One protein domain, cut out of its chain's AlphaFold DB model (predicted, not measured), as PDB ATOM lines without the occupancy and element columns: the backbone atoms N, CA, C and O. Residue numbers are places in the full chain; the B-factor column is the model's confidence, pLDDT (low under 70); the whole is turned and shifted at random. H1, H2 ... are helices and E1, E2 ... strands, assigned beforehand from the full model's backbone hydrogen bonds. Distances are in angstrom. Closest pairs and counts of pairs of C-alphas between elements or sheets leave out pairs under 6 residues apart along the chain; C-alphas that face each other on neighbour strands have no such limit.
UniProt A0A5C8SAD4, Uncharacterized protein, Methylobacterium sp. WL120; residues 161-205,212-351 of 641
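This is residues 161 to 205 and 212 to 351 of the 641 residues of an uncharacterized protein of Methylobacterium sp. WL120 (UniProt A0A5C8SAD4). Two sheets lie face to face as a sandwich, E3 E4 E5 E7 E6 and E2 E1 E8 E9; helix H1 covers the other face of the four-strand sheet, and the small sheet E10 E11 E12 packs on the far side of H1. Beyond one end of the sandwich is the short helix H2, and residues 248 to 256, part of a long link, pass over the face of the five-strand sheet that is turned away from the four-strand one. The printed part has 185 residues, with two named helices and twelve named strands in the order E1 H1 E2 E3 E4 E5 E6 E7 H2 E8 E9 E10 E11 E12. The class is mixed, helices and strands, with under half of the residues in named elements; the two larger sheets, in the strand orders just named, are mixed and the small one is antiparallel. The whole is compact, with a radius of gyration of the C-alphas of 16.3 A and spans of 54 by 39 by 27 A.

Find C-alpha 161 at (414.885, 622.033, 462.935); from there E1 runs 19.7 A to residue 167. H1, residues 174 to 187, begins with C-alpha 174 at (433.390, 623.166, 469.346) and is 20.1 A long. E2, residues 190 to 196, is 19.7 A long. After the cut come E3, residues 225 to 228, E4, residues 232 to 235, E5, residues 259 to 262, E6, residues 268 to 272, and E7, residues 282 to 286, which is 13.9 A long. H2 has residues 299 to 305 and spans 10.3 A. E8, residues 311 to 317, and E9, residues 323 to 329, are 19.9 A and 19.5 A long. Last come E10, residues 336 to 338, E11, residues 341 to 344, and E12, residues 348 to 350, where C-alpha 350 stands at (419.059, 622.822, 483.060).

Start at the strongly twisted sheet E2 E1 E8 E9. E1 and E2 are parallel, with N 194 and O 164 at 2.8 A, and E1, H1 and E2 form a strand-helix-strand unit, two parallel neighbours with a helix between, whose crossover is right-handed. E1 and E8 are antiparallel, with N 163 and O 313 at 2.8 A, and in the hairpin of E8 and E9 look for N 314 and O 326, 2.8 A. H1 is on this sheet at a height of 8.8 A, over E1, and runs along the strands at 10 degrees to E1 on the local plane; the closest C-alphas of H1 and E1 are those of Ala 184 and Leu 162, 7.1 A. H1 is also on the sheet E10 E11 E12, a meander in which each strand is the antiparallel neighbour of the one before, at a height of 8.2 A; its closest C-alpha pair with E11 is Asn 179 and Ser 344, 6.1 A. There N 343 and O 336 are 2.9 A apart, and N 344 and O 348 are 2.9 A apart. The sandwich partner has parallel E4 and E5, N 233 and O 259 at 2.9 A, and parallel E5 and E7, N 262 and O 285 at 2.9 A. Its strands stand at 26 degrees to those of the four-strand sheet; the closest C-alphas of E1 and E5 are those of Phe 163 and Val 261, 7.5 A. In H1 and H2 every O i to N i+4 pair is within hydrogen-bond range.

The C-alphas of Trp 203 and Thr 278, the two farthest apart, are 55.0 A apart. Residues 206 to 211 are not printed, and C-alphas 205 and 212 across the cut are 16.5 A apart. The links E4 to E5 and E7 to H2 are long. The mean pLDDT of the printed part is 93.1, and residues 200 to 205 are under 70.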
ATOM      1  N   PHE A 161     413.608 621.832 463.597       98.56
ATOM      2  CA  PHE A 161     414.885 622.033 462.935       98.56
ATOM      3  C   PHE A 161     415.696 623.093 463.663       98.56
ATOM      4  O   PHE A 161     415.159 624.110 464.104       98.56
ATOM      5  N   LEU A 162     417.000 622.868 463.754       98.75
ATOM      6  CA  LEU A 162     417.982 623.854 464.180       98.75
ATOM      7  C   LEU A 162     418.805 624.255 462.958       98.75
ATOM      8  O   LEU A 162     419.681 623.519 462.507       98.75
ATOM      9  N   PHE A 163     418.506 625.434 462.423       98.88
ATOM     10  CA  PHE A 163     419.212 626.012 461.287       98.88
ATOM     11  C   PHE A 163     420.377 626.868 461.766       98.88
ATOM     12  O   PHE A 163     420.201 627.788 462.562       98.88
ATOM     13  N   THR A 164     421.571 626.619 461.250       98.75
ATOM     14  CA  THR A 164     422.755 627.446 461.513       98.75
ATOM     15  C   THR A 164     423.560 627.658 460.236       98.75
ATOM     16  O   THR A 164     423.191 627.150 459.177       98.75
ATOM     17  N   ALA A 165     424.633 628.440 460.307       98.31
ATOM     18  CA  ALA A 165     425.512 628.700 459.181       98.31
ATOM     19  C   ALA A 165     426.966 628.326 459.475       98.31
ATOM     20  O   ALA A 165     427.408 628.332 460.626       98.31
ATOM     21  N   ALA A 166     427.728 628.040 458.427       97.31
ATOM     22  CA  ALA A 166     429.153 627.762 458.535       97.31
ATOM     23  C   ALA A 166     429.939 628.507 457.460       97.31
ATOM     24  O   ALA A 166     429.567 628.512 456.286       97.31
ATOM     25  N   GLN A 167     431.050 629.107 457.872       95.44
ATOM     26  CA  GLN A 167     432.007 629.706 456.958       95.44
ATOM     27  C   GLN A 167     433.081 628.681 456.577       95.44
ATOM     28  O   GLN A 167     433.621 627.998 457.447       95.44
ATOM     29  N   ASN A 168     433.441 628.611 455.297       91.69
ATOM     30  CA  ASN A 168     434.600 627.832 454.859       91.69
ATOM     31  C   ASN A 168     435.898 628.295 455.546       91.69
ATOM     32  O   ASN A 168     436.107 629.478 455.836       91.69
ATOM     33  N   ASP A 169     436.801 627.342 455.763       89.50
ATOM     34  CA  ASP A 169     438.137 627.514 456.328       89.50
ATOM     35  C   ASP A 169     438.166 628.225 457.696       89.50
ATOM     36  O   ASP A 169     439.232 628.660 458.147       89.50
ATOM     37  N   ALA A 170     437.015 628.390 458.346       92.06
ATOM     38  CA  ALA A 170     436.880 628.948 459.677       92.06
ATOM     39  C   ALA A 170     436.804 627.808 460.700       92.06
ATOM     40  O   ALA A 170     436.146 626.801 460.434       92.06
ATOM     41  N   PRO A 171     437.469 627.937 461.860       94.44
ATOM     42  CA  PRO A 171     437.439 626.884 462.862       94.44
ATOM     43  C   PRO A 171     436.029 626.743 463.440       94.44
ATOM     44  O   PRO A 171     435.327 627.741 463.643       94.44
ATOM     45  N   LEU A 172     435.634 625.506 463.724       97.00
ATOM     46  CA  LEU A 172     434.401 625.208 464.434       97.00
ATOM     47  C   LEU A 172     434.421 625.844 465.836       97.00
ATOM     48  O   LEU A 172     435.464 625.961 466.484       97.00
ATOM     49  N   HIS A 173     433.263 626.295 466.306       97.88
ATOM     50  CA  HIS A 173     433.066 626.620 467.710       97.88
ATOM     51  C   HIS A 173     432.616 625.354 468.441       97.88
ATOM     52  O   HIS A 173     431.422 625.142 468.645       97.88
ATOM     53  N   GLU A 174     433.588 624.513 468.789       97.06
ATOM     54  CA  GLU A 174     433.390 623.166 469.346       97.06
ATOM     55  C   GLU A 174     432.382 623.155 470.509       97.06
ATOM     56  O   GLU A 174     431.411 622.407 470.478       97.06
ATOM     57  N   GLU A 175     432.505 624.084 471.460       96.69
ATOM     58  CA  GLU A 175     431.646 624.148 472.649       96.69
ATOM     59  C   GLU A 175     430.177 624.434 472.299       96.69
ATOM     60  O   GLU A 175     429.252 623.859 472.875       96.69
ATOM     61  N   PHE A 176     429.938 625.324 471.330       98.38
ATOM     62  CA  PHE A 176     428.583 625.610 470.865       98.38
ATOM     63  C   PHE A 176     428.030 624.445 470.050       98.38
ATOM     64  O   PHE A 176     426.850 624.125 470.181       98.38
ATOM     65  N   TRP A 177     428.861 623.813 469.223       98.25
ATOM     66  CA  TRP A 177     428.454 622.680 468.403       98.25
ATOM     67  C   TRP A 177     428.005 621.494 469.260       98.25
ATOM     68  O   TRP A 177     426.902 620.983 469.058       98.25
ATOM     69  N   GLU A 178     428.782 621.135 470.282       97.88
ATOM     70  CA  GLU A 178     428.420 620.097 471.252       97.88
ATOM     71  C   GLU A 178     427.101 620.422 471.970       97.88
ATOM     72  O   GLU A 178     426.189 619.587 472.030       97.88
ATOM     73  N   ASN A 179     426.950 621.662 472.453       98.31
ATOM     74  CA  ASN A 179     425.718 622.127 473.095       98.31
ATOM     75  C   ASN A 179     424.515 622.074 472.135       98.31
ATOM     76  O   ASN A 179     423.431 621.633 472.523       98.31
ATOM     77  N   LEU A 180     424.691 622.490 470.878       98.44
ATOM     78  CA  LEU A 180     423.640 622.493 469.862       98.44
ATOM     79  C   LEU A 180     423.193 621.067 469.525       98.44
ATOM     80  O   LEU A 180     421.994 620.806 469.469       98.44
ATOM     81  N   GLN A 181     424.134 620.132 469.368       98.25
ATOM     82  CA  GLN A 181     423.846 618.715 469.140       98.25
ATOM     83  C   GLN A 181     423.121 618.066 470.324       98.25
ATOM     84  O   GLN A 181     422.174 617.300 470.129       98.25
ATOM     85  N   ALA A 182     423.538 618.361 471.558       97.38
ATOM     86  CA  ALA A 182     422.861 617.865 472.752       97.38
ATOM     87  C   ALA A 182     421.432 618.404 472.859       97.38
ATOM     88  O   ALA A 182     420.496 617.646 473.124       97.38
ATOM     89  N   TYR A 183     421.256 619.694 472.587       97.81
ATOM     90  CA  TYR A 183     419.948 620.322 472.592       97.81
ATOM     91  C   TYR A 183     419.039 619.776 471.488       97.81
ATOM     92  O   TYR A 183     417.885 619.463 471.767       97.81
ATOM     93  N   ALA A 184     419.570 619.563 470.279       97.31
ATOM     94  CA  ALA A 184     418.857 618.932 469.170       97.31
ATOM     95  C   ALA A 184     418.302 617.555 469.559       97.31
ATOM     96  O   ALA A 184     417.116 617.299 469.374       97.31
ATOM     97  N   ARG A 185     419.121 616.704 470.194       97.06
ATOM     98  CA  ARG A 185     418.669 615.400 470.714       97.06
ATOM     99  C   ARG A 185     417.596 615.539 471.793       97.06
ATOM    100  O   ARG A 185     416.657 614.754 471.816       97.06
ATOM    101  N   TYR A 186     417.729 616.518 472.685       95.75
ATOM    102  CA  TYR A 186     416.780 616.734 473.780       95.75
ATOM    103  C   TYR A 186     415.389 617.155 473.295       95.75
ATOM    104  O   TYR A 186     414.387 616.713 473.855       95.75
ATOM    105  N   ILE A 187     415.319 618.000 472.263       94.19
ATOM    106  CA  ILE A 187     414.041 618.477 471.720       94.19
ATOM    107  C   ILE A 187     413.532 617.659 470.530       94.19
ATOM    108  O   ILE A 187     412.438 617.966 470.057       94.19
ATOM    109  N   ASP A 188     414.288 616.652 470.084       96.12
ATOM    110  CA  ASP A 188     414.053 615.884 468.854       96.12
ATOM    111  C   ASP A 188     414.007 616.787 467.606       96.12
ATOM    112  O   ASP A 188     412.993 616.913 466.922       96.12
ATOM    113  N   ALA A 189     415.105 617.512 467.371       97.00
ATOM    114  CA  ALA A 189     415.289 618.388 466.219       97.00
ATOM    115  C   ALA A 189     416.433 617.926 465.314       97.00
ATOM    116  O   ALA A 189     417.450 617.398 465.764       97.00
ATOM    117  N   GLU A 190     416.288 618.216 464.026       97.94
ATOM    118  CA  GLU A 190     417.305 617.977 463.007       97.94
ATOM    119  C   GLU A 190     418.180 619.224 462.810       97.94
ATOM    120  O   GLU A 190     417.671 620.339 462.684       97.94
ATOM    121  N   ILE A 191     419.506 619.060 462.791       98.69
ATOM    122  CA  ILE A 191     420.440 620.170 462.550       98.69
ATOM    123  C   ILE A 191     420.738 620.283 461.058       98.69
ATOM    124  O   ILE A 191     421.200 619.319 460.443       98.69
ATOM    125  N   VAL A 192     420.569 621.494 460.528       98.69
ATOM    126  CA  VAL A 192     420.844 621.857 459.135       98.69
ATOM    127  C   VAL A 192     421.804 623.048 459.113       98.69
ATOM    128  O   VAL A 192     421.549 624.082 459.734       98.69
ATOM    129  N   VAL A 193     422.914 622.919 458.387       98.69
ATOM    130  CA  VAL A 193     423.976 623.930 458.319       98.69
ATOM    131  C   VAL A 193     424.041 624.502 456.908       98.69
ATOM    132  O   VAL A 193     424.416 623.809 455.969       98.69
ATOM    133  N   GLY A 194     423.705 625.779 456.749       97.94
ATOM    134  CA  GLY A 194     423.848 626.484 455.477       97.94
ATOM    135  C   GLY A 194     425.270 627.035 455.312       97.94
ATOM    136  O   GLY A 194     425.716 627.846 456.130       97.94
ATOM    137  N   PRO A 195     426.019 626.595 454.297       95.06
ATOM    138  CA  PRO A 195     427.380 627.049 454.075       95.06
ATOM    139  C   PRO A 195     427.417 628.414 453.382       95.06
ATOM    140  O   PRO A 195     426.622 628.708 452.495       95.06
ATOM    141  N   PHE A 196     428.420 629.223 453.709       93.50
ATOM    142  CA  PHE A 196     428.824 630.358 452.881       93.50
ATOM    143  C   PHE A 196     430.343 630.400 452.732       93.50
ATOM    144  O   PHE A 196     431.093 629.795 453.506       93.50
ATOM    145  N   THR A 197     430.798 631.093 451.695       89.31
ATOM    146  CA  THR A 197     432.208 631.186 451.327       89.31
ATOM    147  C   THR A 197     432.759 632.585 451.562       89.31
ATOM    148  O   THR A 197     432.104 633.583 451.255       89.31
ATOM    149  N   TYR A 198     433.990 632.671 452.052       86.38
ATOM    150  CA  TYR A 198     434.700 633.916 452.273       86.38
ATOM    151  C   TYR A 198     436.220 633.725 452.163       86.38
ATOM    152  O   TYR A 198     436.824 632.943 452.896       86.38
ATOM    153  N   GLU A 199     436.850 634.466 451.251       77.56
ATOM    154  CA  GLU A 199     438.298 634.430 451.025       77.56
ATOM    155  C   GLU A 199     439.017 635.436 451.937       77.56
ATOM    156  O   GLU A 199     438.620 636.597 452.063       77.56
ATOM    157  N   THR A 200     440.101 634.992 452.571       61.81
ATOM    158  CA  THR A 200     440.893 635.786 453.530       61.81
ATOM    159  C   THR A 200     442.337 636.011 453.075       61.81
ATOM    160  O   THR A 200     443.085 636.720 453.752       61.81
ATOM    161  N   GLN A 201     442.740 635.464 451.923       62.28
ATOM    162  CA  GLN A 201     444.068 635.667 451.352       62.28
ATOM    163  C   GLN A 201     444.283 637.112 450.889       62.28
ATOM    164  O   GLN A 201     443.610 637.628 450.003       62.28
ATOM    165  N   TRP A 202     445.299 637.754 451.469       49.44
ATOM    166  CA  TRP A 202     445.641 639.156 451.213       49.44
ATOM    167  C   TRP A 202     446.239 639.405 449.815       49.44
ATOM    168  O   TRP A 202     446.072 640.490 449.263       49.44
ATOM    169  N   TRP A 203     446.947 638.416 449.251       41.62
ATOM    170  CA  TRP A 203     447.776 638.560 448.038       41.62
ATOM    171  C   TRP A 203     447.284 637.744 446.831       41.62
ATOM    172  O   TRP A 203     447.862 637.843 445.753       41.62
ATOM    173  N   SER A 204     446.235 636.937 447.010       48.44
ATOM    174  CA  SER A 204     445.633 636.085 445.978       48.44
ATOM    175  C   SER A 204     444.122 636.030 446.192       48.44
ATOM    176  O   SER A 204     443.565 635.018 446.611       48.44
ATOM    177  N   GLU A 205     443.459 637.154 445.933       45.88
ATOM    178  CA  GLU A 205     442.000 637.202 445.876       45.88
ATOM    179  C   GLU A 205     441.546 636.236 444.754       45.88
ATOM    180  O   GLU A 205     441.986 636.379 443.611       45.88
ATOM    181  N   ALA A 212     437.200 624.368 452.190       82.94
ATOM    182  CA  ALA A 212     437.002 623.265 453.118       82.94
ATOM    183  C   ALA A 212     436.075 623.702 454.258       82.94
ATOM    184  O   ALA A 212     436.225 624.787 454.819       82.94
ATOM    185  N   TYR A 213     435.126 622.846 454.611       90.94
ATOM    186  CA  TYR A 213     434.350 622.970 455.841       90.94
ATOM    187  C   TYR A 213     434.899 621.988 456.869       90.94
ATOM    188  O   TYR A 213     435.554 621.007 456.507       90.94
ATOM    189  N   ASP A 214     434.640 622.261 458.146       93.56
ATOM    190  CA  ASP A 214     435.013 621.333 459.205       93.56
ATOM    191  C   ASP A 214     434.377 619.949 458.943       93.56
ATOM    192  O   ASP A 214     433.177 619.890 458.641       93.56
ATOM    193  N   PRO A 215     435.142 618.838 459.002       93.38
ATOM    194  CA  PRO A 215     434.624 617.506 458.716       93.38
ATOM    195  C   PRO A 215     433.379 617.131 459.524       93.38
ATOM    196  O   PRO A 215     432.511 616.458 458.966       93.38
ATOM    197  N   GLU A 216     433.245 617.606 460.769       95.44
ATOM    198  CA  GLU A 216     432.076 617.333 461.622       95.44
ATOM    199  C   GLU A 216     430.772 617.914 461.068       95.44
ATOM    200  O   GLU A 216     429.682 617.426 461.366       95.44
ATOM    201  N   LEU A 217     430.867 618.934 460.215       96.50
ATOM    202  CA  LEU A 217     429.707 619.557 459.590       96.50
ATOM    203  C   LEU A 217     429.252 618.811 458.334       96.50
ATOM    204  O   LEU A 217     428.128 619.029 457.895       96.50
ATOM    205  N   SER A 218     430.083 617.928 457.764       93.75
ATOM    206  CA  SER A 218     429.887 617.348 456.422       93.75
ATOM    207  C   SER A 218     428.506 616.732 456.206       93.75
ATOM    208  O   SER A 218     427.914 616.918 455.146       93.75
ATOM    209  N   GLU A 219     427.971 616.015 457.198       96.25
ATOM    210  CA  GLU A 219     426.647 615.392 457.093       96.25
ATOM    211  C   GLU A 219     425.493 616.398 457.185       96.25
ATOM    212  O   GLU A 219     424.401 616.111 456.698       96.25
ATOM    213  N   HIS A 220     425.722 617.560 457.796       98.00
ATOM    214  CA  HIS A 220     424.709 618.575 458.088       98.00
ATOM    215  C   HIS A 220     424.641 619.697 457.045       98.00
ATOM    216  O   HIS A 220     423.713 620.506 457.085       98.00
ATOM    217  N   LEU A 221     425.619 619.776 456.136       97.56
ATOM    218  CA  LEU A 221     425.687 620.833 455.127       97.56
ATOM    219  C   LEU A 221     424.497 620.769 454.165       97.56
ATOM    220  O   LEU A 221     424.222 619.729 453.575       97.56
ATOM    221  N   CYS A 222     423.825 621.893 453.953       97.81
ATOM    222  CA  CYS A 222     422.739 622.040 452.992       97.81
ATOM    223  C   CYS A 222     423.078 623.188 452.040       97.81
ATOM    224  O   CYS A 222     422.920 624.352 452.394       97.81
ATOM    225  N   PHE A 223     423.570 622.852 450.844       96.56
ATOM    226  CA  PHE A 223     423.970 623.821 449.809       96.56
ATOM    227  C   PHE A 223     422.811 624.281 448.916       96.56
ATOM    228  O   PHE A 223     423.004 625.161 448.082       96.56
ATOM    229  N   GLY A 224     421.641 623.657 449.043       96.50
ATOM    230  CA  GLY A 224     420.451 623.995 448.273       96.50
ATOM    231  C   GLY A 224     419.346 624.593 449.133       96.50
ATOM    232  O   GLY A 224     419.380 624.532 450.367       96.50
ATOM    233  N   GLN A 225     418.343 625.130 448.455       97.31
ATOM    234  CA  GLN A 225     417.101 625.579 449.047       97.31
ATOM    235  C   GLN A 225     416.276 624.375 449.477       97.31
ATOM    236  O   GLN A 225     416.043 623.454 448.690       97.31
ATOM    237  N   MET A 226     415.807 624.408 450.716       97.56
ATOM    238  CA  MET A 226     414.953 623.385 451.298       97.56
ATOM    239  C   MET A 226     413.582 623.976 451.602       97.56
ATOM    240  O   MET A 226     413.444 624.831 452.479       97.56
ATOM    241  N   GLU A 227     412.566 623.504 450.886       97.50
ATOM    242  CA  GLU A 227     411.165 623.808 451.181       97.50
ATOM    243  C   GLU A 227     410.630 622.819 452.227       97.50
ATOM    244  O   GLU A 227     410.860 621.610 452.120       97.50
ATOM    245  N   ILE A 228     409.931 623.329 453.245       97.44
ATOM    246  CA  ILE A 228     409.336 622.521 454.318       97.44
ATOM    247  C   ILE A 228     407.867 622.914 454.468       97.44
ATOM    248  O   ILE A 228     407.553 624.031 454.883       97.44
ATOM    249  N   GLY A 229     406.969 621.992 454.129       95.06
ATOM    250  CA  GLY A 229     405.550 622.282 453.949       95.06
ATOM    251  C   GLY A 229     405.315 623.404 452.931       95.06
ATOM    252  O   GLY A 229     406.161 623.708 452.091       95.06
ATOM    253  N   ASP A 230     404.167 624.068 453.040       92.94
ATOM    254  CA  ASP A 230     403.778 625.123 452.093       92.94
ATOM    255  C   ASP A 230     404.258 626.525 452.499       92.94
ATOM    256  O   ASP A 230     404.159 627.474 451.714       92.94
ATOM    257  N   ASN A 231     404.761 626.680 453.727       94.38
ATOM    258  CA  ASN A 231     404.897 627.969 454.404       94.38
ATOM    259  C   ASN A 231     406.315 628.294 454.914       94.38
ATOM    260  O   ASN A 231     406.487 629.373 455.490       94.38
ATOM    261  N   PHE A 232     407.323 627.440 454.680       97.94
ATOM    262  CA  PHE A 232     408.703 627.666 455.132       97.94
ATOM    263  C   PHE A 232     409.773 627.318 454.082       97.94
ATOM    264  O   PHE A 232     409.663 626.323 453.367       97.94
ATOM    265  N   ILE A 233     410.841 628.122 454.038       97.94
ATOM    266  CA  ILE A 233     412.046 627.895 453.228       97.94
ATOM    267  C   ILE A 233     413.309 628.066 454.086       97.94
ATOM    268  O   ILE A 233     413.500 629.093 454.738       97.94
ATOM    269  N   PHE A 234     414.237 627.114 454.012       98.44
ATOM    270  CA  PHE A 234     415.634 627.341 454.383       98.44
ATOM    271  C   PHE A 234     416.472 627.555 453.121       98.44
ATOM    272  O   PHE A 234     416.544 626.674 452.269       98.44
ATOM    273  N   ALA A 235     417.097 628.724 452.993       97.56
ATOM    274  CA  ALA A 235     417.840 629.109 451.796       97.56
ATOM    275  C   ALA A 235     419.336 628.767 451.928       97.56
ATOM    276  O   ALA A 235     420.179 629.661 452.031       97.56
ATOM    277  N   GLY A 236     419.666 627.471 451.988       96.81
ATOM    278  CA  GLY A 236     421.039 626.974 452.153       96.81
ATOM    279  C   GLY A 236     421.999 627.368 451.021       96.81
ATOM    280  O   GLY A 236     423.195 627.529 451.238       96.81
ATOM    281  N   GLU A 237     421.460 627.610 449.831       94.75
ATOM    282  CA  GLU A 237     422.156 628.105 448.643       94.75
ATOM    283  C   GLU A 237     422.589 629.571 448.738       94.75
ATOM    284  O   GLU A 237     423.385 630.046 447.921       94.75
ATOM    285  N   MET A 238     422.042 630.317 449.703       93.56
ATOM    286  CA  MET A 238     422.242 631.755 449.820       93.56
ATOM    287  C   MET A 238     423.642 632.079 450.355       93.56
ATOM    288  O   MET A 238     423.847 632.361 451.536       93.56
ATOM    289  N   ASN A 239     424.618 632.102 449.452       90.94
ATOM    290  CA  ASN A 239     426.026 632.362 449.737       90.94
ATOM    291  C   ASN A 239     426.321 633.866 449.952       90.94
ATOM    292  O   ASN A 239     427.033 634.511 449.178       90.94
ATOM    293  N   THR A 240     425.725 634.452 450.992       92.12
ATOM    294  CA  THR A 240     425.897 635.871 451.338       92.12
ATOM    295  C   THR A 240     427.217 636.098 452.075       92.12
ATOM    296  O   THR A 240     427.546 635.384 453.021       92.12
ATOM    297  N   LEU A 241     427.965 637.137 451.686       92.19
ATOM    298  CA  LEU A 241     429.236 637.476 452.332       92.19
ATOM    299  C   LEU A 241     429.042 637.795 453.827       92.19
ATOM    300  O   LEU A 241     428.243 638.678 454.134       92.19
ATOM    301  N   PRO A 242     429.869 637.254 454.744       92.12
ATOM    302  CA  PRO A 242     429.763 637.511 456.187       92.12
ATOM    303  C   PRO A 242     429.958 638.985 456.579       92.12
ATOM    304  O   PRO A 242     429.630 639.393 457.694       92.12
ATOM    305  N   THR A 243     430.503 639.806 455.675       93.12
ATOM    306  CA  THR A 243     430.672 641.254 455.854       93.12
ATOM    307  C   THR A 243     429.458 642.080 455.419       93.12
ATOM    308  O   THR A 243     429.507 643.310 455.504       93.12
ATOM    309  N   ALA A 244     428.384 641.452 454.926       93.00
ATOM    310  CA  ALA A 244     427.162 642.145 454.538       93.00
ATOM    311  C   ALA A 244     426.541 642.857 455.750       93.00
ATOM    312  O   ALA A 244     426.296 642.271 456.806       93.00
ATOM    313  N   SER A 245     426.286 644.160 455.611       90.06
ATOM    314  CA  SER A 245     425.739 644.970 456.704       90.06
ATOM    315  C   SER A 245     424.245 644.730 456.928       90.06
ATOM    316  O   SER A 245     423.770 644.953 458.042       90.06
ATOM    317  N   GLN A 246     423.528 644.293 455.891       92.31
ATOM    318  CA  GLN A 246     422.084 644.060 455.860       92.31
ATOM    319  C   GLN A 246     421.791 642.794 455.027       92.31
ATOM    320  O   GLN A 246     421.330 642.915 453.897       92.31
ATOM    321  N   PRO A 247     422.104 641.583 455.526       93.00
ATOM    322  CA  PRO A 247     421.926 640.333 454.773       93.00
ATOM    323  C   PRO A 247     420.491 640.073 454.275       93.00
ATOM    324  O   PRO A 247     420.325 639.338 453.313       93.00
ATOM    325  N   ILE A 248     419.459 640.671 454.888       92.81
ATOM    326  CA  ILE A 248     418.049 640.438 454.520       92.81
ATOM    327  C   ILE A 248     417.489 641.457 453.511       92.81
ATOM    328  O   ILE A 248     416.453 641.187 452.904       92.81
ATOM    329  N   SER A 249     418.100 642.639 453.334       81.69
ATOM    330  CA  SER A 249     417.410 643.808 452.743       81.69
ATOM    331  C   SER A 249     416.740 643.549 451.395       81.69
ATOM    332  O   SER A 249     415.634 644.043 451.181       81.69
ATOM    333  N   ASP A 250     417.362 642.730 450.551       78.19
ATOM    334  CA  ASP A 250     416.913 642.443 449.186       78.19
ATOM    335  C   ASP A 250     416.276 641.049 449.043       78.19
ATOM    336  O   ASP A 250     415.941 640.622 447.942       78.19
ATOM    337  N   LEU A 251     416.064 640.345 450.161       88.12
ATOM    338  CA  LEU A 251     415.566 638.964 450.195       88.12
ATOM    339  C   LEU A 251     414.120 638.842 450.694       88.12
ATOM    340  O   LEU A 251     413.572 637.747 450.752       88.12
ATOM    341  N   THR A 252     413.461 639.958 451.018       84.62
ATOM    342  CA  THR A 252     412.069 639.943 451.521       84.62
ATOM    343  C   THR A 252     411.048 639.383 450.527       84.62
ATOM    344  O   THR A 252     410.018 638.871 450.944       84.62
ATOM    345  N   THR A 253     411.324 639.440 449.222       87.25
ATOM    346  CA  THR A 253     410.479 638.838 448.176       87.25
ATOM    347  C   THR A 253     410.924 637.429 447.789       87.25
ATOM    348  O   THR A 253     410.173 636.711 447.129       87.25
ATOM    349  N   TYR A 254     412.129 637.021 448.206       91.06
ATOM    350  CA  TYR A 254     412.740 635.747 447.831       91.06
ATOM    351  C   TYR A 254     411.899 634.558 448.296       91.06
ATOM    352  O   TYR A 254     411.722 633.593 447.559       91.06
ATOM    353  N   SER A 255     411.317 634.663 449.491       88.12
ATOM    354  CA  SER A 255     410.548 633.588 450.112       88.12
ATOM    355  C   SER A 255     409.126 633.420 449.567       88.12
ATOM    356  O   SER A 255     408.440 632.487 449.969       88.12
ATOM    357  N   ARG A 256     408.657 634.299 448.665       89.25
ATOM    358  CA  ARG A 256     407.341 634.201 447.999       89.25
ATOM    359  C   ARG A 256     406.172 633.933 448.968       89.25
ATOM    360  O   ARG A 256     405.410 632.992 448.778       89.25
ATOM    361  N   ASN A 257     406.015 634.781 449.988       89.88
ATOM    362  CA  ASN A 257     405.004 634.669 451.057       89.88
ATOM    363  C   ASN A 257     405.211 633.526 452.066       89.88
ATOM    364  O   ASN A 257     404.291 633.195 452.814       89.88
ATOM    365  N   ARG A 258     406.413 632.949 452.133       94.69
ATOM    366  CA  ARG A 258     406.788 631.948 453.139       94.69
ATOM    367  C   ARG A 258     407.716 632.543 454.184       94.69
ATOM    368  O   ARG A 258     408.463 633.485 453.912       94.69
ATOM    369  N   TRP A 259     407.710 631.963 455.377       97.50
ATOM    370  CA  TRP A 259     408.786 632.188 456.335       97.50
ATOM    371  C   TRP A 259     410.103 631.730 455.721       97.50
ATOM    372  O   TRP A 259     410.128 630.723 455.013       97.50
ATOM    373  N   ALA A 260     411.190 632.452 455.983       97.88
ATOM    374  CA  ALA A 260     412.489 632.023 455.488       97.88
ATOM    375  C   ALA A 260     413.630 632.246 456.468       97.88
ATOM    376  O   ALA A 260     413.695 633.258 457.172       97.88
ATOM    377  N   VAL A 261     414.557 631.293 456.465       98.56
ATOM    378  CA  VAL A 261     415.805 631.360 457.218       98.56
ATOM    379  C   VAL A 261     416.977 631.349 456.242       98.56
ATOM    380  O   VAL A 261     417.091 630.458 455.404       98.56
ATOM    381  N   PHE A 262     417.853 632.342 456.376       98.25
ATOM    382  CA  PHE A 262     419.043 632.521 455.548       98.25
ATOM    383  C   PHE A 262     420.315 632.274 456.378       98.25
ATOM    384  O   PHE A 262     420.487 632.898 457.433       98.25
ATOM    385  N   PRO A 263     421.232 631.400 455.938       97.94
ATOM    386  CA  PRO A 263     422.483 631.173 456.644       97.94
ATOM    387  C   PRO A 263     423.373 632.414 456.582       97.94
ATOM    388  O   PRO A 263     423.766 632.866 455.510       97.94
ATOM    389  N   HIS A 264     423.687 633.000 457.739       97.62
ATOM    390  CA  HIS A 264     424.559 634.172 457.799       97.62
ATOM    391  C   HIS A 264     425.088 634.433 459.215       97.62
ATOM    392  O   HIS A 264     424.372 634.234 460.196       97.62
ATOM    393  N   ALA A 265     426.307 634.974 459.324       95.44
ATOM    394  CA  ALA A 265     426.949 635.267 460.610       95.44
ATOM    395  C   ALA A 265     426.313 636.443 461.366       95.44
ATOM    396  O   ALA A 265     426.232 636.433 462.592       95.44
ATOM    397  N   LYS A 266     425.856 637.474 460.647       95.50
ATOM    398  CA  LYS A 266     425.089 638.585 461.232       95.50
ATOM    399  C   LYS A 266     423.628 638.198 461.394       95.50
ATOM    400  O   LYS A 266     422.989 637.816 460.412       95.50
ATOM    401  N   ARG A 267     423.099 638.402 462.600       94.69
ATOM    402  CA  ARG A 267     421.692 638.190 462.943       94.69
ATOM    403  C   ARG A 267     420.811 639.357 462.494       94.69
ATOM    404  O   ARG A 267     421.088 640.508 462.838       94.69
ATOM    405  N   GLN A 268     419.736 639.036 461.789       97.12
ATOM    406  CA  GLN A 268     418.641 639.931 461.449       97.12
ATOM    407  C   GLN A 268     417.314 639.173 461.460       97.12
ATOM    408  O   GLN A 268     417.284 637.953 461.293       97.12
ATOM    409  N   LEU A 269     416.224 639.905 461.646       97.88
ATOM    410  CA  LEU A 269     414.856 639.430 461.462       97.88
ATOM    411  C   LEU A 269     414.052 640.582 460.882       97.88
ATOM    412  O   LEU A 269     414.229 641.717 461.318       97.88
ATOM    413  N   LYS A 270     413.178 640.301 459.920       97.12
ATOM    414  CA  LYS A 270     412.274 641.292 459.350       97.12
ATOM    415  C   LYS A 270     410.909 640.680 459.077       97.12
ATOM    416  O   LYS A 270     410.805 639.631 458.446       97.12
ATOM    417  N   SER A 271     409.871 641.377 459.518       96.38
ATOM    418  CA  SER A 271     408.494 641.083 459.141       96.38
ATOM    419  C   SER A 271     408.208 641.560 457.711       96.38
ATOM    420  O   SER A 271     408.496 642.712 457.365       96.38
ATOM    421  N   VAL A 272     407.666 640.683 456.867       95.94
ATOM    422  CA  VAL A 272     407.337 640.971 455.464       95.94
ATOM    423  C   VAL A 272     405.829 641.198 455.339       95.94
ATOM    424  O   VAL A 272     405.060 640.326 455.745       95.94
ATOM    425  N   PRO A 273     405.382 642.344 454.785       94.31
ATOM    426  CA  PRO A 273     403.964 642.664 454.714       94.31
ATOM    427  C   PRO A 273     403.112 641.581 454.043       94.31
ATOM    428  O   PRO A 273     403.405 641.162 452.924       94.31
ATOM    429  N   SER A 274     402.023 641.184 454.698       92.88
ATOM    430  CA  SER A 274     400.912 640.481 454.058       92.88
ATOM    431  C   SER A 274     400.109 641.465 453.203       92.88
ATOM    432  O   SER A 274     400.158 642.676 453.418       92.88
ATOM    433  N   THR A 275     399.353 640.972 452.223       91.88
ATOM    434  CA  THR A 275     398.473 641.817 451.394       91.88
ATOM    435  C   THR A 275     397.190 642.238 452.115       91.88
ATOM    436  O   THR A 275     396.506 643.145 451.644       91.88
ATOM    437  N   ASP A 276     396.879 641.602 453.244       91.31
ATOM    438  CA  ASP A 276     395.671 641.805 454.035       91.31
ATOM    439  C   ASP A 276     396.048 642.152 455.488       91.31
ATOM    440  O   ASP A 276     396.717 641.350 456.143       91.31
ATOM    441  N   PRO A 277     395.605 643.300 456.036       90.75
ATOM    442  CA  PRO A 277     395.927 643.686 457.405       90.75
ATOM    443  C   PRO A 277     395.382 642.736 458.478       90.75
ATOM    444  O   PRO A 277     395.832 642.809 459.619       90.75
ATOM    445  N   THR A 278     394.437 641.845 458.154       90.00
ATOM    446  CA  THR A 278     393.953 640.821 459.093       90.00
ATOM    447  C   THR A 278     394.873 639.607 459.171       90.00
ATOM    448  O   THR A 278     394.730 638.792 460.082       90.00
ATOM    449  N   VAL A 279     395.763 639.441 458.193       92.69
ATOM    450  CA  VAL A 279     396.642 638.282 458.066       92.69
ATOM    451  C   VAL A 279     397.997 638.638 458.646       92.69
ATOM    452  O   VAL A 279     398.621 639.620 458.244       92.69
ATOM    453  N   GLN A 280     398.459 637.813 459.580       94.88
ATOM    454  CA  GLN A 280     399.767 637.977 460.188       94.88
ATOM    455  C   GLN A 280     400.879 637.951 459.135       94.88
ATOM    456  O   GLN A 280     400.926 637.069 458.276       94.88
ATOM    457  N   ALA A 281     401.802 638.900 459.244       95.62
ATOM    458  CA  ALA A 281     402.994 638.937 458.418       95.62
ATOM    459  C   ALA A 281     403.905 637.727 458.684       95.62
ATOM    460  O   ALA A 281     404.151 637.343 459.832       95.62
ATOM    461  N   HIS A 282     404.436 637.141 457.612       95.81
ATOM    462  CA  HIS A 282     405.496 636.142 457.720       95.81
ATOM    463  C   HIS A 282     406.832 636.835 457.992       95.81
ATOM    464  O   HIS A 282     407.010 638.019 457.696       95.81
ATOM    465  N   GLN A 283     407.789 636.103 458.558       97.38
ATOM    466  CA  GLN A 283     409.086 636.667 458.920       97.38
ATOM    467  C   GLN A 283     410.205 635.976 458.161       97.38
ATOM    468  O   GLN A 283     410.206 634.760 457.953       97.38
ATOM    469  N   VAL A 284     411.185 636.783 457.782       97.81
ATOM    470  CA  VAL A 284     412.454 636.323 457.240       97.81
ATOM    471  C   VAL A 284     413.560 636.652 458.230       97.81
ATOM    472  O   VAL A 284     413.542 637.711 458.860       97.81
ATOM    473  N   MET A 285     414.516 635.748 458.411       98.12
ATOM    474  CA  MET A 285     415.562 635.906 459.419       98.12
ATOM    475  C   MET A 285     416.866 635.231 459.015       98.12
ATOM    476  O   MET A 285     416.890 634.384 458.128       98.12
ATOM    477  N   THR A 286     417.957 635.600 459.677       98.25
ATOM    478  CA  THR A 286     419.243 634.908 459.538       98.25
ATOM    479  C   THR A 286     419.573 634.064 460.760       98.25
ATOM    480  O   THR A 286     418.991 634.240 461.826       98.25
ATOM    481  N   THR A 287     420.509 633.133 460.633       97.94
ATOM    482  CA  THR A 287     420.787 632.152 461.690       97.94
ATOM    483  C   THR A 287     421.731 632.627 462.798       97.94
ATOM    484  O   THR A 287     421.427 632.467 463.976       97.94
ATOM    485  N   GLY A 288     422.886 633.192 462.440       97.12
ATOM    486  CA  GLY A 288     424.123 633.039 463.220       97.12
ATOM    487  C   GLY A 288     424.955 631.850 462.712       97.12
ATOM    488  O   GLY A 288     424.513 631.125 461.818       97.12
ATOM    489  N   CYS A 289     426.159 631.653 463.250       97.50
ATOM    490  CA  CYS A 289     427.093 630.617 462.792       97.50
ATOM    491  C   CYS A 289     427.477 629.597 463.870       97.50
ATOM    492  O   CYS A 289     427.508 629.925 465.052       97.50
ATOM    493  N   VAL A 290     427.880 628.397 463.444       98.31
ATOM    494  CA  VAL A 290     428.614 627.414 464.270       98.31
ATOM    495  C   VAL A 290     430.132 627.543 464.152       98.31
ATOM    496  O   VAL A 290     430.862 627.009 464.976       98.31
ATOM    497  N   THR A 291     430.634 628.264 463.152       97.56
ATOM    498  CA  THR A 291     432.067 628.538 462.980       97.56
ATOM    499  C   THR A 291     432.456 629.872 463.608       97.56
ATOM    500  O   THR A 291     431.689 630.837 463.556       97.56
ATOM    501  N   ARG A 292     433.679 629.968 464.134       95.81
ATOM    502  CA  ARG A 292     434.221 631.219 464.676       95.81
ATOM    503  C   ARG A 292     434.447 632.253 463.559       95.81
ATOM    504  O   ARG A 292     434.771 631.870 462.434       95.81
ATOM    505  N   PRO A 293     434.330 633.561 463.847       93.12
ATOM    506  CA  PRO A 293     434.571 634.605 462.857       93.12
ATOM    507  C   PRO A 293     435.964 634.519 462.226       93.12
ATOM    508  O   PRO A 293     436.974 634.526 462.930       93.12
ATOM    509  N   LYS A 294     436.033 634.517 460.892       91.62
ATOM    510  CA  LYS A 294     437.296 634.599 460.146       91.62
ATOM    511  C   LYS A 294     437.157 635.602 459.004       91.62
ATOM    512  O   LYS A 294     436.614 635.289 457.954       91.62
ATOM    513  N   VAL A 295     437.646 636.826 459.195       90.19
ATOM    514  CA  VAL A 295     437.456 637.923 458.227       90.19
ATOM    515  C   VAL A 295     438.771 638.537 457.763       90.19
ATOM    516  O   VAL A 295     439.785 638.450 458.452       90.19
ATOM    517  N   ILE A 296     438.759 639.199 456.602       86.81
ATOM    518  CA  ILE A 296     439.936 639.904 456.094       86.81
ATOM    519  C   ILE A 296     440.238 641.124 456.990       86.81
ATOM    520  O   ILE A 296     439.295 641.812 457.401       86.81
ATOM    521  N   PRO A 297     441.511 641.481 457.263       87.31
ATOM    522  CA  PRO A 297     441.859 642.644 458.085       87.31
ATOM    523  C   PRO A 297     441.693 643.982 457.331       87.31
ATOM    524  O   PRO A 297     442.588 644.821 457.288       87.31
ATOM    525  N   ARG A 298     440.530 644.201 456.706       86.44
ATOM    526  CA  ARG A 298     440.116 645.471 456.081       86.44
ATOM    527  C   ARG A 298     438.912 646.041 456.826       86.44
ATOM    528  O   ARG A 298     438.218 645.318 457.534       86.44
ATOM    529  N   LYS A 299     438.608 647.329 456.616       89.69
ATOM    530  CA  LYS A 299     437.508 648.051 457.290       89.69
ATOM    531  C   LYS A 299     436.193 647.259 457.343       89.69
ATOM    532  O   LYS A 299     435.559 647.220 458.392       89.69
ATOM    533  N   ALA A 300     435.791 646.637 456.230       87.12
ATOM    534  CA  ALA A 300     434.566 645.838 456.161       87.12
ATOM    535  C   ALA A 300     434.624 644.594 457.067       87.12
ATOM    536  O   ALA A 300     433.691 644.362 457.830       87.12
ATOM    537  N   GLY A 301     435.737 643.854 457.036       88.06
ATOM    538  CA  GLY A 301     435.967 642.702 457.907       88.06
ATOM    539  C   GLY A 301     435.974 643.098 459.381       88.06
ATOM    540  O   GLY A 301     435.148 642.606 460.146       88.06
ATOM    541  N   VAL A 302     436.805 644.073 459.761       89.38
ATOM    542  CA  VAL A 302     436.914 644.558 461.151       89.38
ATOM    543  C   VAL A 302     435.564 645.041 461.690       89.38
ATOM    544  O   VAL A 302     435.184 644.677 462.798       89.38
ATOM    545  N   LYS A 303     434.797 645.807 460.899       89.94
ATOM    546  CA  LYS A 303     433.458 646.259 461.305       89.94
ATOM    547  C   LYS A 303     432.486 645.089 461.489       89.94
ATOM    548  O   LYS A 303     431.643 645.139 462.377       89.94
ATOM    549  N   SER A 304     432.579 644.058 460.649       90.62
ATOM    550  CA  SER A 304     431.659 642.920 460.708       90.62
ATOM    551  C   SER A 304     431.838 642.058 461.958       90.62
ATOM    552  O   SER A 304     430.836 641.545 462.442       90.62
ATOM    553  N   LEU A 305     433.057 641.959 462.519       90.62
ATOM    554  CA  LEU A 305     433.369 641.110 463.684       90.62
ATOM    555  C   LEU A 305     432.405 641.322 464.852       90.62
ATOM    556  O   LEU A 305     431.888 640.359 465.401       90.62
ATOM    557  N   PHE A 306     432.120 642.583 465.187       87.06
ATOM    558  CA  PHE A 306     431.229 642.936 466.294       87.06
ATOM    559  C   PHE A 306     429.790 642.426 466.108       87.06
ATOM    560  O   PHE A 306     429.051 642.266 467.076       87.06
ATOM    561  N   HIS A 307     429.377 642.184 464.864       89.12
ATOM    562  CA  HIS A 307     428.021 641.771 464.523       89.12
ATOM    563  C   HIS A 307     427.908 640.290 464.154       89.12
ATOM    564  O   HIS A 307     426.791 639.840 463.897       89.12
ATOM    565  N   GLN A 308     429.018 639.545 464.097       93.81
ATOM    566  CA  GLN A 308     428.966 638.102 463.887       93.81
ATOM    567  C   GLN A 308     428.563 637.412 465.188       93.81
ATOM    568  O   GLN A 308     429.116 637.688 466.250       93.81
ATOM    569  N   VAL A 309     427.574 636.532 465.094       95.62
ATOM    570  CA  VAL A 309     426.950 635.871 466.234       95.62
ATOM    571  C   VAL A 309     427.122 634.370 466.083       95.62
ATOM    572  O   VAL A 309     426.775 633.807 465.045       95.62
ATOM    573  N   ILE A 310     427.616 633.726 467.138       98.06
ATOM    574  CA  ILE A 310     427.521 632.275 467.277       98.06
ATOM    575  C   ILE A 310     426.085 631.943 467.674       98.06
ATOM    576  O   ILE A 310     425.559 632.497 468.645       98.06
ATOM    577  N   GLY A 311     425.405 631.118 466.884       97.94
ATOM    578  CA  GLY A 311     423.973 630.919 467.064       97.94
ATOM    579  C   GLY A 311     423.305 630.059 466.002       97.94
ATOM    580  O   GLY A 311     423.939 629.514 465.099       97.94
ATOM    581  N   ALA A 312     421.993 629.938 466.150       98.69
ATOM    582  CA  ALA A 312     421.122 629.148 465.294       98.69
ATOM    583  C   ALA A 312     419.702 629.737 465.314       98.69
ATOM    584  O   ALA A 312     419.386 630.606 466.124       98.69
ATOM    585  N   VAL A 313     418.820 629.233 464.459       98.81
ATOM    586  CA  VAL A 313     417.373 629.439 464.537       98.81
ATOM    587  C   VAL A 313     416.729 628.084 464.793       98.81
ATOM    588  O   VAL A 313     416.903 627.161 464.003       98.81
ATOM    589  N   LEU A 314     415.966 627.977 465.875       98.69
ATOM    590  CA  LEU A 314     415.042 626.873 466.088       98.69
ATOM    591  C   LEU A 314     413.746 627.168 465.335       98.69
ATOM    592  O   LEU A 314     413.162 628.232 465.524       98.69
ATOM    593  N   VAL A 315     413.295 626.232 464.508       98.50
ATOM    594  CA  VAL A 315     411.999 626.272 463.830       98.50
ATOM    595  C   VAL A 315     411.227 625.026 464.216       98.50
ATOM    596  O   VAL A 315     411.650 623.911 463.916       98.50
ATOM    597  N   GLU A 316     410.101 625.220 464.888       97.75
ATOM    598  CA  GLU A 316     409.193 624.145 465.271       97.75
ATOM    599  C   GLU A 316     407.900 624.246 464.471       97.75
ATOM    600  O   GLU A 316     407.366 625.343 464.284       97.75
ATOM    601  N   PHE A 317     407.375 623.099 464.061       96.69
ATOM    602  CA  PHE A 317     406.064 622.972 463.447       96.69
ATOM    603  C   PHE A 317     405.134 622.230 464.407       96.69
ATOM    604  O   PHE A 317     405.502 621.181 464.936       96.69
ATOM    605  N   ASP A 318     403.938 622.764 464.661       94.69
ATOM    606  CA  ASP A 318     402.922 622.011 465.405       94.69
ATOM    607  C   ASP A 318     402.237 620.949 464.527       94.69
ATOM    608  O   ASP A 318     402.592 620.746 463.365       94.69
ATOM    609  N   GLU A 319     401.262 620.236 465.090       93.56
ATOM    610  CA  GLU A 319     400.498 619.204 464.378       93.56
ATOM    611  C   GLU A 319     399.734 619.730 463.152       93.56
ATOM    612  O   GLU A 319     399.423 618.955 462.253       93.56
ATOM    613  N   ASP A 320     399.457 621.034 463.116       92.19
ATOM    614  CA  ASP A 320     398.728 621.714 462.047       92.19
ATOM    615  C   ASP A 320     399.693 622.413 461.062       92.19
ATOM    616  O   ASP A 320     399.258 623.151 460.178       92.19
ATOM    617  N   GLY A 321     401.011 622.232 461.225       93.25
ATOM    618  CA  GLY A 321     402.037 622.846 460.378       93.25
ATOM    619  C   GLY A 321     402.283 624.337 460.648       93.25
ATOM    620  O   GLY A 321     402.883 625.024 459.813       93.25
ATOM    621  N   ARG A 322     401.843 624.874 461.797       94.94
ATOM    622  CA  ARG A 322     402.136 626.264 462.188       94.94
ATOM    623  C   ARG A 322     403.579 626.414 462.632       94.94
ATOM    624  O   ARG A 322     404.084 625.590 463.387       94.94
ATOM    625  N   ILE A 323     404.195 627.519 462.223       96.25
ATOM    626  CA  ILE A 323     405.619 627.783 462.429       96.25
ATOM    627  C   ILE A 323     405.860 628.583 463.706       96.25
ATOM    628  O   ILE A 323     405.320 629.676 463.885       96.25
ATOM    629  N   PHE A 324     406.776 628.093 464.535       97.56
ATOM    630  CA  PHE A 324     407.301 628.793 465.701       97.56
ATOM    631  C   PHE A 324     408.821 628.885 465.581       97.56
ATOM    632  O   PHE A 324     409.541 627.943 465.909       97.56
ATOM    633  N   ALA A 325     409.305 630.026 465.088       97.94
ATOM    634  CA  ALA A 325     410.728 630.283 464.909       97.94
ATOM    635  C   ALA A 325     411.297 631.125 466.060       97.94
ATOM    636  O   ALA A 325     410.677 632.107 466.474       97.94
ATOM    637  N   ARG A 326     412.480 630.761 466.564       97.56
ATOM    638  CA  ARG A 326     413.216 631.500 467.602       97.56
ATOM    639  C   ARG A 326     414.708 631.510 467.297       97.56
ATOM    640  O   ARG A 326     415.321 630.463 467.105       97.56
ATOM    641  N   GLN A 327     415.308 632.696 467.287       97.94
ATOM    642  CA  GLN A 327     416.758 632.844 467.161       97.94
ATOM    643  C   GLN A 327     417.439 632.571 468.507       97.94
ATOM    644  O   GLN A 327     417.054 633.138 469.533       97.94
ATOM    645  N   ILE A 328     418.464 631.725 468.467       97.94
ATOM    646  CA  ILE A 328     419.356 631.349 469.562       97.94
ATOM    647  C   ILE A 328     420.645 632.157 469.430       97.94
ATOM    648  O   ILE A 328     421.137 632.440 468.338       97.94
ATOM    649  N   THR A 329     421.214 632.558 470.559       97.00
ATOM    650  CA  THR A 329     422.494 633.263 470.597       97.00
ATOM    651  C   THR A 329     423.336 632.698 471.708       97.00
ATOM    652  O   THR A 329     422.928 632.738 472.865       97.00
ATOM    653  N   ALA A 330     424.493 632.177 471.326       97.25
ATOM    654  CA  ALA A 330     425.443 631.631 472.263       97.25
ATOM    655  C   ALA A 330     426.319 632.727 472.861       97.25
ATOM    656  O   ALA A 330     426.599 633.767 472.251       97.25
ATOM    657  N   LYS A 331     426.764 632.467 474.082       96.12
ATOM    658  CA  LYS A 331     427.880 633.148 474.720       96.12
ATOM    659  C   LYS A 331     429.195 632.616 474.147       96.12
ATOM    660  O   LYS A 331     429.223 631.691 473.342       96.12
ATOM    661  N   GLU A 332     430.294 633.236 474.557       94.00
ATOM    662  CA  GLU A 332     431.643 632.859 474.117       94.00
ATOM    663  C   GLU A 332     432.034 631.431 474.536       94.00
ATOM    664  O   GLU A 332     432.799 630.778 473.840       94.00
ATOM    665  N   ASP A 333     431.457 630.921 475.627       95.62
ATOM    666  CA  ASP A 333     431.603 629.532 476.086       95.62
ATOM    667  C   ASP A 333     430.663 628.549 475.356       95.62
ATOM    668  O   ASP A 333     430.535 627.391 475.745       95.62
ATOM    669  N   GLY A 334     429.945 629.010 474.326       97.06
ATOM    670  CA  GLY A 334     428.961 628.221 473.595       97.06
ATOM    671  C   GLY A 334     427.647 627.973 474.343       97.06
ATOM    672  O   GLY A 334     426.768 627.309 473.790       97.06
ATOM    673  N   SER A 335     427.473 628.473 475.573       98.12
ATOM    674  CA  SER A 335     426.220 628.317 476.318       98.12
ATOM    675  C   SER A 335     425.118 629.218 475.765       98.12
ATOM    676  O   SER A 335     425.383 630.314 475.267       98.12
ATOM    677  N   PHE A 336     423.866 628.768 475.831       98.38
ATOM    678  CA  PHE A 336     422.718 629.535 475.344       98.38
ATOM    679  C   PHE A 336     421.429 629.196 476.097       98.38
ATOM    680  O   PHE A 336     421.353 628.221 476.847       98.38
ATOM    681  N   TYR A 337     420.402 630.010 475.863       98.25
ATOM    682  CA  TYR A 337     419.052 629.800 476.374       98.25
ATOM    683  C   TYR A 337     418.049 629.573 475.239       98.25
ATOM    684  O   TYR A 337     418.120 630.224 474.195       98.25
ATOM    685  N   ASP A 338     417.070 628.706 475.491       97.56
ATOM    686  CA  ASP A 338     415.787 628.690 474.782       97.56
ATOM    687  C   ASP A 338     414.651 628.531 475.792       97.56
ATOM    688  O   ASP A 338     414.580 627.546 476.535       97.56
ATOM    689  N   LEU A 339     413.751 629.513 475.818       96.69
ATOM    690  CA  LEU A 339     412.624 629.592 476.742       96.69
ATOM    691  C   LEU A 339     413.074 629.459 478.210       96.69
ATOM    692  O   LEU A 339     413.652 630.385 478.771       96.69
ATOM    693  N   THR A 340     412.804 628.320 478.846       96.81
ATOM    694  CA  THR A 340     413.154 628.047 480.249       96.81
ATOM    695  C   THR A 340     414.400 627.178 480.395       96.81
ATOM    696  O   THR A 340     414.784 626.851 481.517       96.81
ATOM    697  N   ASN A 341     415.001 626.743 479.290       96.88
ATOM    698  CA  ASN A 341     416.145 625.846 479.301       96.88
ATOM    699  C   ASN A 341     417.429 626.642 479.083       96.88
ATOM    700  O   ASN A 341     417.492 627.502 478.204       96.88
ATOM    701  N   ARG A 342     418.459 626.315 479.862       98.06
ATOM    702  CA  ARG A 342     419.841 626.722 479.613       98.06
ATOM    703  C   ARG A 342     420.634 625.500 479.180       98.06
ATOM    704  O   ARG A 342     420.569 624.478 479.863       98.06
ATOM    705  N   VAL A 343     421.391 625.633 478.100       97.88
ATOM    706  CA  VAL A 343     422.315 624.614 477.595       97.88
ATOM    707  C   VAL A 343     423.742 625.109 477.799       97.88
ATOM    708  O   VAL A 343     424.049 626.244 477.430       97.88
ATOM    709  N   SER A 344     424.601 624.304 478.417       96.31
ATOM    710  CA  SER A 344     425.999 624.658 478.692       96.31
ATOM    711  C   SER A 344     426.890 623.428 478.855       96.31
ATOM    712  O   SER A 344     426.398 622.305 478.880       96.31
ATOM    713  N   ASP A 345     428.198 623.658 479.013       91.62
ATOM    714  CA  ASP A 345     429.162 622.666 479.512       91.62
ATOM    715  C   ASP A 345     429.155 621.330 478.740       91.62
ATOM    716  O   ASP A 345     429.118 620.257 479.342       91.62
ATOM    717  N   GLY A 346     429.151 621.387 477.403       80.31
ATOM    718  CA  GLY A 346     429.201 620.192 476.548       80.31
ATOM    719  C   GLY A 346     427.881 619.412 476.488       80.31
ATOM    720  O   GLY A 346     427.874 618.195 476.309       80.31
ATOM    721  N   GLY A 347     426.746 620.097 476.655       81.12
ATOM    722  CA  GLY A 347     425.409 619.533 476.465       81.12
ATOM    723  C   GLY A 347     424.579 619.328 477.730       81.12
ATOM    724  O   GLY A 347     423.536 618.674 477.671       81.12
ATOM    725  N   MET A 348     424.991 619.888 478.868       90.69
ATOM    726  CA  MET A 348     424.171 619.927 480.075       90.69
ATOM    727  C   MET A 348     422.970 620.860 479.871       90.69
ATOM    728  O   MET A 348     423.124 622.037 479.552       90.69
ATOM    729  N   ILE A 349     421.762 620.341 480.102       94.69
ATOM    730  CA  ILE A 349     420.505 621.085 479.959       94.69
ATOM    731  C   ILE A 349     419.873 621.246 481.338       94.69
ATOM    732  O   ILE A 349     419.589 620.264 482.021       94.69
ATOM    733  N   THR A 350     419.642 622.491 481.752       95.50
ATOM    734  CA  THR A 350     419.059 622.822 483.060       95.50
ATOM    735  C   THR A 350     417.812 623.688 482.900       95.50
ATOM    736  O   THR A 350     417.731 624.511 481.989       95.50
ATOM    737  N   GLY A 351     416.833 623.518 483.791       90.94
ATOM    738  CA  GLY A 351     415.586 624.281 483.802       90.94
ATOM    739  C   GLY A 351     414.545 623.690 484.766       90.94
ATOM    740  O   GLY A 351     414.806 622.650 485.375       90.94
TER     741      GLY A 351